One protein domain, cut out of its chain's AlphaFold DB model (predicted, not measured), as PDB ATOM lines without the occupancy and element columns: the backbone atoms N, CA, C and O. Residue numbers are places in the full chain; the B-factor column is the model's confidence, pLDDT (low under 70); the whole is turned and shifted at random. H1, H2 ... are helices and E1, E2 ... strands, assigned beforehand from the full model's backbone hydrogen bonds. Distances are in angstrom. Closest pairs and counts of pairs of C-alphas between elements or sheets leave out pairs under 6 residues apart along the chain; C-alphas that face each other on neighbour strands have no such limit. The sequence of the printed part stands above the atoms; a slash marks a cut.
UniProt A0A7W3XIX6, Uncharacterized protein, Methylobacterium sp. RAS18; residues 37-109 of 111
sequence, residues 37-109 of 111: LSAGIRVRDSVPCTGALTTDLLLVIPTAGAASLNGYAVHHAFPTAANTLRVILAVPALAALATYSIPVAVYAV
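This is residues 37 to 109 of the 111 residues of an uncharacterized protein of Methylobacterium sp. RAS18 (UniProt A0A7W3XIX6). Picture a small, half-rolled barrel of five strands, left open along one side. The strongly twisted sheet E1-E4-E3 makes one wall, E2 runs beside its edge strand E3, and E5, paired with E2, crosses over one face of the sheet without closing onto E1. The one short helix, H1, sits outside in the stretch between E2 and E3. The printed part has 73 residues, with one named helix and five named strands that follow each other along the chain as E1, E2, H1, E3, E4, E5; both sheets, E1-E4-E3 and E2-E5, are antiparallel, and the class is mostly strand. The whole is compact, with a radius of gyration of the C-alphas of 12.7 A and spans of 35 by 24 by 15 A.

Start in the larger sheet and find C-alpha 40 at (139.148, 85.274, 99.810); from there E1, residues 40 to 48, runs 22.9 A and bends by 57 degrees at residue 45. E4, residues 84 to 91, spans 21.2 A, and E3, residues 73 to 81, spans 23.3 A from C-alpha 73 at (129.414, 87.818, 97.722). In the smaller sheet look for E2, residues 58 to 62, and E5, residues 99 to 108, which runs 28.0 A to C-alpha 108 at (114.249, 80.035, 106.599). H1 is residues 66 to 69.

In the larger sheet E4 is the inner strand. Beside E1, at 156 degrees, look for N 42 and O 89 at 2.8 A and N 87 and O 44 at 2.8 A. E3 and E4 form a hairpin at 159 degrees, with N 78 and O 86 at 2.8 A. Walk outward from E3 to E2: their closest C-alphas, of Leu 58 and Ala 77, are 6.1 A apart. E2 and E5 are antiparallel at 138 degrees, with N 59 and O 107 at 2.8 A and N 105 and O 61 at 2.8 A. E5 is apart from E1, and only just apart from E3, the closest approach being 8.4 A. H1 is not on the larger sheet; its closest C-alpha pair with E5, Leu 69 and Ile 102, is 7.2 A apart. H1 is too short for an O i to N i+4 pair; its one O i to N i+3 pair is within hydrogen-bond range.

The two C-alphas farthest apart, those of Ala 96 and Val 109, are 36.5 A apart. The printed part has no cut, and no link is long; those from E1 to E2 and from E4 to E5 are short, and the other three are tight. Read the B-factor column for the model's confidence: the mean pLDDT of the printed part is 85.5, and residues 37 to 39, 67 to 68 and 93 to 96 are under 70.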
ATOM      1  N   LEU A  37     144.738  90.319 104.208       53.53
ATOM      2  CA  LEU A  37     144.978  89.008 103.612       53.53
ATOM      3  C   LEU A  37     144.391  89.050 102.204       53.53
ATOM      4  O   LEU A  37     143.369  89.713 101.996       53.53
ATOM      5  N   SER A  38     145.056  88.377 101.264       57.84
ATOM      6  CA  SER A  38     144.606  88.189  99.882       57.84
ATOM      7  C   SER A  38     143.098  87.952  99.785       57.84
ATOM      8  O   SER A  38     142.533  87.299 100.662       57.84
ATOM      9  N   ALA A  39     142.463  88.480  98.730       69.44
ATOM     10  CA  ALA A  39     141.045  88.274  98.432       69.44
ATOM     11  C   ALA A  39     140.635  86.818  98.697       69.44
ATOM     12  O   ALA A  39     141.369  85.888  98.351       69.44
ATOM     13  N   GLY A  40     139.492  86.611  99.349       77.38
ATOM     14  CA  GLY A  40     139.148  85.274  99.810       77.38
ATOM     15  C   GLY A  40     137.877  85.182 100.636       77.38
ATOM     16  O   GLY A  40     137.140  86.154 100.821       77.38
ATOM     17  N   ILE A  41     137.641  83.963 101.113       86.19
ATOM     18  CA  ILE A  41     136.500  83.612 101.950       86.19
ATOM     19  C   ILE A  41     136.759  84.073 103.382       86.19
ATOM     20  O   ILE A  41     137.800  83.777 103.969       86.19
ATOM     21  N   ARG A  42     135.789  84.781 103.952       85.81
ATOM     22  CA  ARG A  42     135.768  85.231 105.340       85.81
ATOM     23  C   ARG A  42     134.576  84.643 106.071       85.81
ATOM     24  O   ARG A  42     133.532  84.362 105.479       85.81
ATOM     25  N   VAL A  43     134.750  84.494 107.378       89.62
ATOM     26  CA  VAL A  43     133.716  84.040 108.303       89.62
ATOM     27  C   VAL A  43     133.433  85.169 109.281       89.62
ATOM     28  O   VAL A  43     134.340  85.657 109.951       89.62
ATOM     29  N   ARG A  44     132.172  85.590 109.357       90.12
ATOM     30  CA  ARG A  44     131.690  86.555 110.346       90.12
ATOM     31  C   ARG A  44     130.789  85.846 111.328       90.12
ATOM     32  O   ARG A  44     129.710  85.389 110.966       90.12
ATOM     33  N   ASP A  45     131.270  85.748 112.555       92.06
ATOM     34  CA  ASP A  45     130.541  85.157 113.663       92.06
ATOM     35  C   ASP A  45     129.643  86.174 114.364       92.06
ATOM     36  O   ASP A  45     129.858  87.385 114.286       92.06
ATOM     37  N   SER A  46     128.637  85.650 115.066       92.50
ATOM     38  CA  SER A  46     127.755  86.418 115.950       92.50
ATOM     39  C   SER A  46     127.021  87.576 115.263       92.50
ATOM     40  O   SER A  46     126.721  88.585 115.899       92.50
ATOM     41  N   VAL A  47     126.684  87.429 113.977       94.75
ATOM     42  CA  VAL A  47     125.815  88.382 113.276       94.75
ATOM     43  C   VAL A  47     124.418  88.299 113.905       94.75
ATOM     44  O   VAL A  47     123.824  87.218 113.908       94.75
ATOM     45  N   PRO A  48     123.870  89.397 114.450       95.56
ATOM     46  CA  PRO A  48     122.562  89.373 115.089       95.56
ATOM     47  C   PRO A  48     121.463  89.152 114.046       95.56
ATOM     48  O   PRO A  48     121.444  89.800 113.000       95.56
ATOM     49  N   CYS A  49     120.532  88.249 114.329       95.38
ATOM     50  CA  CYS A  49     119.360  87.979 113.505       95.38
ATOM     51  C   CYS A  49     118.218  87.492 114.396       95.38
ATOM     52  O   CYS A  49     118.038  86.291 114.607       95.38
ATOM     53  N   THR A  50     117.464  88.432 114.962       95.06
ATOM     54  CA  THR A  50     116.341  88.123 115.851       95.06
ATOM     55  C   THR A  50     115.334  87.218 115.148       95.06
ATOM     56  O   THR A  50     114.915  87.505 114.032       95.06
ATOM     57  N   GLY A  51     114.956  86.123 115.806       91.50
ATOM     58  CA  GLY A  51     114.036  85.126 115.266       91.50
ATOM     59  C   GLY A  51     114.714  83.933 114.594       91.50
ATOM     60  O   GLY A  51     114.010  82.973 114.286       91.50
ATOM     61  N   ALA A  52     116.038  83.942 114.394       92.75
ATOM     62  CA  ALA A  52     116.770  82.763 113.931       92.75
ATOM     63  C   ALA A  52     116.841  81.690 115.029       92.75
ATOM     64  O   ALA A  52     117.209  81.971 116.173       92.75
ATOM     65  N   LEU A  53     116.508  80.455 114.670       93.75
ATOM     66  CA  LEU A  53     116.581  79.272 115.520       93.75
ATOM     67  C   LEU A  53     117.747  78.393 115.070       93.75
ATOM     68  O   LEU A  53     118.077  78.329 113.891       93.75
ATOM     69  N   THR A  54     118.339  77.646 116.001       93.56
ATOM     70  CA  THR A  54     119.461  76.731 115.714       93.56
ATOM     71  C   THR A  54     119.099  75.585 114.767       93.56
ATOM     72  O   THR A  54     119.988  74.945 114.218       93.56
ATOM     73  N   THR A  55     117.809  75.323 114.567       92.31
ATOM     74  CA  THR A  55     117.285  74.297 113.654       92.31
ATOM     75  C   THR A  55     116.957  74.831 112.261       92.31
ATOM     76  O   THR A  55     116.516  74.059 111.410       92.31
ATOM     77  N   ASP A  56     117.096  76.136 112.017       91.75
ATOM     78  CA  ASP A  56     116.758  76.704 110.716       91.75
ATOM     79  C   ASP A  56     117.796  76.343 109.654       91.75
ATOM     80  O   ASP A  56     119.008  76.393 109.876       91.75
ATOM     81  N   LEU A  57     117.298  76.069 108.453       92.38
ATOM     82  CA  LEU A  57     118.086  76.083 107.232       92.38
ATOM     83  C   LEU A  57     117.910  77.458 106.593       92.38
ATOM     84  O   LEU A  57     116.784  77.850 106.273       92.38
ATOM     85  N   LEU A  58     119.003  78.204 106.441       93.44
ATOM     86  CA  LEU A  58     118.940  79.624 106.110       93.44
ATOM     87  C   LEU A  58     119.417  79.919 104.689       93.44
ATOM     88  O   LEU A  58     120.477  79.467 104.258       93.44
ATOM     89  N   LEU A  59     118.649  80.754 103.997       92.75
ATOM     90  CA  LEU A  59     119.040  81.442 102.775       92.75
ATOM     91  C   LEU A  59     119.298  82.909 103.112       92.75
ATOM     92  O   LEU A  59     118.445  83.569 103.704       92.75
ATOM     93  N   VAL A  60     120.458  83.430 102.723       93.12
ATOM     94  CA  VAL A  60     120.828  84.828 102.972       93.12
ATOM     95  C   VAL A  60     121.057  85.533 101.658       93.12
ATOM     96  O   VAL A  60     121.844  85.081 100.832       93.12
ATOM     97  N   ILE A  61     120.352  86.643 101.476       90.94
ATOM     98  CA  ILE A  61     120.332  87.395 100.228       90.94
ATOM     99  C   ILE A  61     120.759  88.826 100.540       90.94
ATOM    100  O   ILE A  61     120.112  89.483 101.359       90.94
ATOM    101  N   PRO A  62     121.827  89.341  99.911       91.62
ATOM    102  CA  PRO A  62     122.135  90.761  99.984       91.62
ATOM    103  C   PRO A  62     120.970  91.593  99.444       91.62
ATOM    104  O   PRO A  62     120.452  91.319  98.365       91.62
ATOM    105  N   THR A  63     120.555  92.611 100.193       90.38
ATOM    106  CA  THR A  63     119.450  93.500  99.792       90.38
ATOM    107  C   THR A  63     119.941  94.743  99.059       90.38
ATOM    108  O   THR A  63     119.158  95.438  98.414       90.38
ATOM    109  N   ALA A  64     121.243  95.020  99.134       82.88
ATOM    110  CA  ALA A  64     121.886  96.055  98.343       82.88
ATOM    111  C   ALA A  64     121.991  95.611  96.873       82.88
ATOM    112  O   ALA A  64     122.273  94.448  96.582       82.88
ATOM    113  N   GLY A  65     121.789  96.538  95.932       75.19
ATOM    114  CA  GLY A  65     121.921  96.246  94.502       75.19
ATOM    115  C   GLY A  65     123.339  95.794  94.126       75.19
ATOM    116  O   GLY A  65     124.314  96.160  94.787       75.19
ATOM    117  N   ALA A  66     123.482  95.044  93.030       71.75
ATOM    118  CA  ALA A  66     124.763  94.453  92.617       71.75
ATOM    119  C   ALA A  66     125.921  95.470  92.533       71.75
ATOM    120  O   ALA A  66     127.032  95.175  92.967       71.75
ATOM    121  N   ALA A  67     125.650  96.692  92.059       68.12
ATOM    122  CA  ALA A  67     126.643  97.767  91.993       68.12
ATOM    123  C   ALA A  67     127.154  98.200  93.381       68.12
ATOM    124  O   ALA A  67     128.337  98.469  93.545       68.12
ATOM    125  N   SER A  68     126.287  98.217  94.396       69.69
ATOM    126  CA  SER A  68     126.659  98.583  95.773       69.69
ATOM    127  C   SER A  68     127.378  97.471  96.536       69.69
ATOM    128  O   SER A  68     128.014  97.742  97.552       69.69
ATOM    129  N   LEU A  69     127.320  96.231  96.040       72.06
ATOM    130  CA  LEU A  69     128.060  95.120  96.623       72.06
ATOM    131  C   LEU A  69     129.535  95.138  96.251       72.06
ATOM    132  O   LEU A  69     130.257  94.357  96.836       72.06
ATOM    133  N   ASN A  70     130.018  95.973  95.324       76.31
ATOM    134  CA  ASN A  70     131.457  96.126  95.041       76.31
ATOM    135  C   ASN A  70     132.232  94.789  94.903       76.31
ATOM    136  O   ASN A  70     133.380  94.681  95.329       76.31
ATOM    137  N   GLY A  71     131.585  93.751  94.354       76.62
ATOM    138  CA  GLY A  71     132.133  92.395  94.199       76.62
ATOM    139  C   GLY A  71     132.109  91.499  95.450       76.62
ATOM    140  O   GLY A  71     132.572  90.362  95.376       76.62
ATOM    141  N   TYR A  72     131.599  91.972  96.590       82.12
ATOM    142  CA  TYR A  72     131.309  91.144  97.759       82.12
ATOM    143  C   TYR A  72     130.218  90.120  97.424       82.12
ATOM    144  O   TYR A  72     129.196  90.458  96.826       82.12
ATOM    145  N   ALA A  73     130.410  88.876  97.861       84.94
ATOM    146  CA  ALA A  73     129.414  87.818  97.722       84.94
ATOM    147  C   ALA A  73     129.104  87.206  99.088       84.94
ATOM    148  O   ALA A  73     130.014  86.901  99.853       84.94
ATOM    149  N   VAL A  74     127.825  87.000  99.393       88.62
ATOM    150  CA  VAL A  74     127.393  86.258 100.584       88.62
ATOM    151  C   VAL A  74     127.035  84.843 100.142       88.62
ATOM    152  O   VAL A  74     126.241  84.680  99.221       88.62
ATOM    153  N   HIS A  75     127.645  83.831 100.759       89.69
ATOM    154  CA  HIS A  75     127.482  82.434 100.345       89.69
ATOM    155  C   HIS A  75     126.455  81.703 101.202       89.69
ATOM    156  O   HIS A  75     125.452  81.202 100.700       89.69
ATOM    157  N   HIS A  76     126.722  81.628 102.504       90.25
ATOM    158  CA  HIS A  76     125.950  80.812 103.434       90.25
ATOM    159  C   HIS A  76     125.828  81.518 104.776       90.25
ATOM    160  O   HIS A  76     126.749  82.225 105.190       90.25
ATOM    161  N   ALA A  77     124.727  81.269 105.482       91.94
ATOM    162  CA  ALA A  77     124.650  81.561 106.901       91.94
ATOM    163  C   ALA A  77     124.129  80.364 107.681       91.94
ATOM    164  O   ALA A  77     123.264  79.628 107.213       91.94
ATOM    165  N   PHE A  78     124.662  80.205 108.883       94.44
ATOM    166  CA  PHE A  78     124.334  79.119 109.787       94.44
ATOM    167  C   PHE A  78     123.978  79.714 111.142       94.44
ATOM    168  O   PHE A  78     124.744  80.539 111.647       94.44
ATOM    169  N   PRO A  79     122.856  79.324 111.756       93.31
ATOM    170  CA  PRO A  79     122.575  79.732 113.118       93.31
ATOM    171  C   PRO A  79     123.586  79.062 114.057       93.31
ATOM    172  O   PRO A  79     123.748  77.845 114.047       93.31
ATOM    173  N   THR A  80     124.304  79.859 114.849       91.44
ATOM    174  CA  THR A  80     125.281  79.351 115.833       91.44
ATOM    175  C   THR A  80     124.693  79.288 117.235       91.44
ATOM    176  O   THR A  80     125.058  78.422 118.025       91.44
ATOM    177  N   ALA A  81     123.745  80.174 117.526       92.62
ATOM    178  CA  ALA A  81     122.868  80.144 118.685       92.62
ATOM    179  C   ALA A  81     121.535  80.815 118.318       92.62
ATOM    180  O   ALA A  81     121.402  81.413 117.247       92.62
ATOM    181  N   ALA A  82     120.544  80.751 119.210       92.38
ATOM    182  CA  ALA A  82     119.305  81.496 119.014       92.38
ATOM    183  C   ALA A  82     119.604  82.986 118.774       92.38
ATOM    184  O   ALA A  82     120.424  83.589 119.468       92.38
ATOM    185  N   ASN A  83     118.929  83.571 117.786       95.75
ATOM    186  CA  ASN A  83     119.056  84.965 117.364       95.75
ATOM    187  C   ASN A  83     120.423  85.385 116.787       95.75
ATOM    188  O   ASN A  83     120.660  86.583 116.619       95.75
ATOM    189  N   THR A  84     121.332  84.452 116.487       95.50
ATOM    190  CA  THR A  84     122.672  84.785 115.970       95.50
ATOM    191  C   THR A  84     123.129  83.837 114.873       95.50
ATOM    192  O   THR A  84     122.831  82.643 114.891       95.50
ATOM    193  N   LEU A  85     123.874  84.382 113.911       95.38
ATOM    194  CA  LEU A  85     124.344  83.674 112.729       95.38
ATOM    195  C   LEU A  85     125.861  83.771 112.582       95.38
ATOM    196  O   LEU A  85     126.477  84.797 112.873       95.38
ATOM    197  N   ARG A  86     126.440  82.721 112.011       95.00
ATOM    198  CA  ARG A  86     127.715  82.749 111.303       95.00
ATOM    199  C   ARG A  86     127.440  82.951 109.823       95.00
ATOM    200  O   ARG A  86     126.686  82.174 109.248       95.00
ATOM    201  N   VAL A  87     128.080  83.929 109.197       93.50
ATOM    202  CA  VAL A  87     127.969  84.200 107.757       93.50
ATOM    203  C   VAL A  87     129.307  83.951 107.073       93.50
ATOM    204  O   VAL A  87     130.345  84.422 107.533       93.50
ATOM    205  N   ILE A  88     129.274  83.227 105.959       92.44
ATOM    206  CA  ILE A  88     130.414  82.999 105.072       92.44
ATOM    207  C   ILE A  88     130.262  83.902 103.851       92.44
ATOM    208  O   ILE A  88     129.220  83.890 103.190       92.44
ATOM    209  N   LEU A  89     131.302  84.669 103.539       89.50
ATOM    210  CA  LEU A  89     131.284  85.647 102.454       89.50
ATOM    211  C   LEU A  89     132.632  85.733 101.729       89.50
ATOM    212  O   LEU A  89     133.676  85.510 102.332       89.50
ATOM    213  N   ALA A  90     132.612  86.072 100.445       87.38
ATOM    214  CA  ALA A  90     133.802  86.410  99.677       87.38
ATOM    215  C   ALA A  90     134.020  87.923  99.688       87.38
ATOM    216  O   ALA A  90     133.107  88.700  99.398       87.38
ATOM    217  N   VAL A  91     135.253  88.324  99.993       81.38
ATOM    218  CA  VAL A  91     135.693  89.721  99.974       81.38
ATOM    219  C   VAL A  91     136.715  89.919  98.855       81.38
ATOM    220  O   VAL A  91     137.800  89.334  98.935       81.38
ATOM    221  N   PRO A  92     136.423  90.751  97.837       72.44
ATOM    222  CA  PRO A  92     137.306  90.939  96.685       72.44
ATOM    223  C   PRO A  92     138.484  91.905  96.921       72.44
ATOM    224  O   PRO A  92     139.219  92.179  95.978       72.44
ATOM    225  N   ALA A  93     138.711  92.423  98.135       65.44
ATOM    226  CA  ALA A  93     139.707  93.477  98.363       65.44
ATOM    227  C   ALA A  93     140.701  93.190  99.504       65.44
ATOM    228  O   ALA A  93     140.318  92.868 100.631       65.44
ATOM    229  N   LEU A  94     141.991  93.389  99.191       56.72
ATOM    230  CA  LEU A  94     143.110  93.532 100.124       56.72
ATOM    231  C   LEU A  94     143.265  95.013 100.487       56.72
ATOM    232  O   LEU A  94     143.935  95.756  99.775       56.72
ATOM    233  N   ALA A  95     142.683  95.467 101.586       60.91
ATOM    234  CA  ALA A  95     143.058  96.765 102.131       60.91
ATOM    235  C   ALA A  95     143.041  96.706 103.655       60.91
ATOM    236  O   ALA A  95     142.068  96.261 104.264       60.91
ATOM    237  N   ALA A  96     144.152  97.117 104.267       64.19
ATOM    238  CA  ALA A  96     144.217  97.298 105.707       64.19
ATOM    239  C   ALA A  96     143.292  98.456 106.102       64.19
ATOM    240  O   ALA A  96     143.224  99.467 105.406       64.19
ATOM    241  N   LEU A  97     142.576  98.284 107.208       71.06
ATOM    242  CA  LEU A  97     141.565  99.197 107.747       71.06
ATOM    243  C   LEU A  97     140.336  99.416 106.849       71.06
ATOM    244  O   LEU A  97     139.495 100.263 107.156       71.06
ATOM    245  N   ALA A  98     140.175  98.643 105.772       75.81
ATOM    246  CA  ALA A  98     138.957  98.698 104.979       75.81
ATOM    247  C   ALA A  98     137.777  98.165 105.790       75.81
ATOM    248  O   ALA A  98     137.871  97.131 106.450       75.81
ATOM    249  N   THR A  99     136.656  98.874 105.721       80.25
ATOM    250  CA  THR A  99     135.404  98.446 106.337       80.25
ATOM    251  C   THR A  99     134.400  98.135 105.246       80.25
ATOM    252  O   THR A  99     134.248  98.909 104.301       80.25
ATOM    253  N   TYR A 100     133.703  97.015 105.387       81.94
ATOM    254  CA  TYR A 100     132.539  96.707 104.572       81.94
ATOM    255  C   TYR A 100     131.301  96.555 105.447       81.94
ATOM    256  O   TYR A 100     131.385  96.232 106.631       81.94
ATOM    257  N   SER A 101     130.148  96.807 104.838       87.06
ATOM    258  CA  SER A 101     128.836  96.728 105.465       87.06
ATOM    259  C   SER A 101     127.841  96.272 104.409       87.06
ATOM    260  O   SER A 101     127.617  96.972 103.422       87.06
ATOM    261  N   ILE A 102     127.308  95.065 104.574       90.00
ATOM    262  CA  ILE A 102     126.444  94.417 103.589       90.00
ATOM    263  C   ILE A 102     125.086  94.168 104.248       90.00
ATOM    264  O   ILE A 102     124.999  93.304 105.127       90.00
ATOM    265  N   PRO A 103     124.025  94.900 103.864       92.06
ATOM    266  CA  PRO A 103     122.685  94.609 104.344       92.06
ATOM    267  C   PRO A 103     122.169  93.330 103.672       92.06
ATOM    268  O   PRO A 103     122.341  93.121 102.467       92.06
ATOM    269  N   VAL A 104     121.556  92.458 104.466       93.44
ATOM    270  CA  VAL A 104     121.064  91.149 104.039       93.44
ATOM    271  C   VAL A 104     119.673  90.867 104.603       93.44
ATOM    272  O   VAL A 104     119.340  91.271 105.719       93.44
ATOM    273  N   ALA A 105     118.883  90.122 103.838       94.19
ATOM    274  CA  ALA A 105     117.649  89.490 104.276       94.19
ATOM    275  C   ALA A 105     117.909  87.996 104.484       94.19
ATOM    276  O   ALA A 105     118.533  87.339 103.644       94.19
ATOM    277  N   VAL A 106     117.446  87.467 105.612       94.50
ATOM    278  CA  VAL A 106     117.621  86.067 106.002       94.50
ATOM    279  C   VAL A 106     116.270  85.375 105.963       94.50
ATOM    280  O   VAL A 106     115.325  85.819 106.614       94.50
ATOM    281  N   TYR A 107     116.192  84.267 105.239       94.44
ATOM    282  CA  TYR A 107     114.997  83.449 105.094       94.44
ATOM    283  C   TYR A 107     115.247  82.046 105.632       94.44
ATOM    284  O   TYR A 107     116.317  81.487 105.410       94.44
ATOM    285  N   ALA A 108     114.252  81.452 106.278       92.62
ATOM    286  CA  ALA A 108     114.249  80.035 106.599       92.62
ATOM    287  C   ALA A 108     113.577  79.252 105.466       92.62
ATOM    288  O   ALA A 108     112.494  79.626 105.009       92.62
ATOM    289  N   VAL A 109     114.213  78.165 105.022       90.56
ATOM    290  CA  VAL A 109     113.699  77.286 103.950       90.56
ATOM    291  C   VAL A 109     112.919  76.083 104.489       90.56
ATOM    292  O   VAL A 109     112.310  75.342 103.722       90.56
TER     293      VAL A 109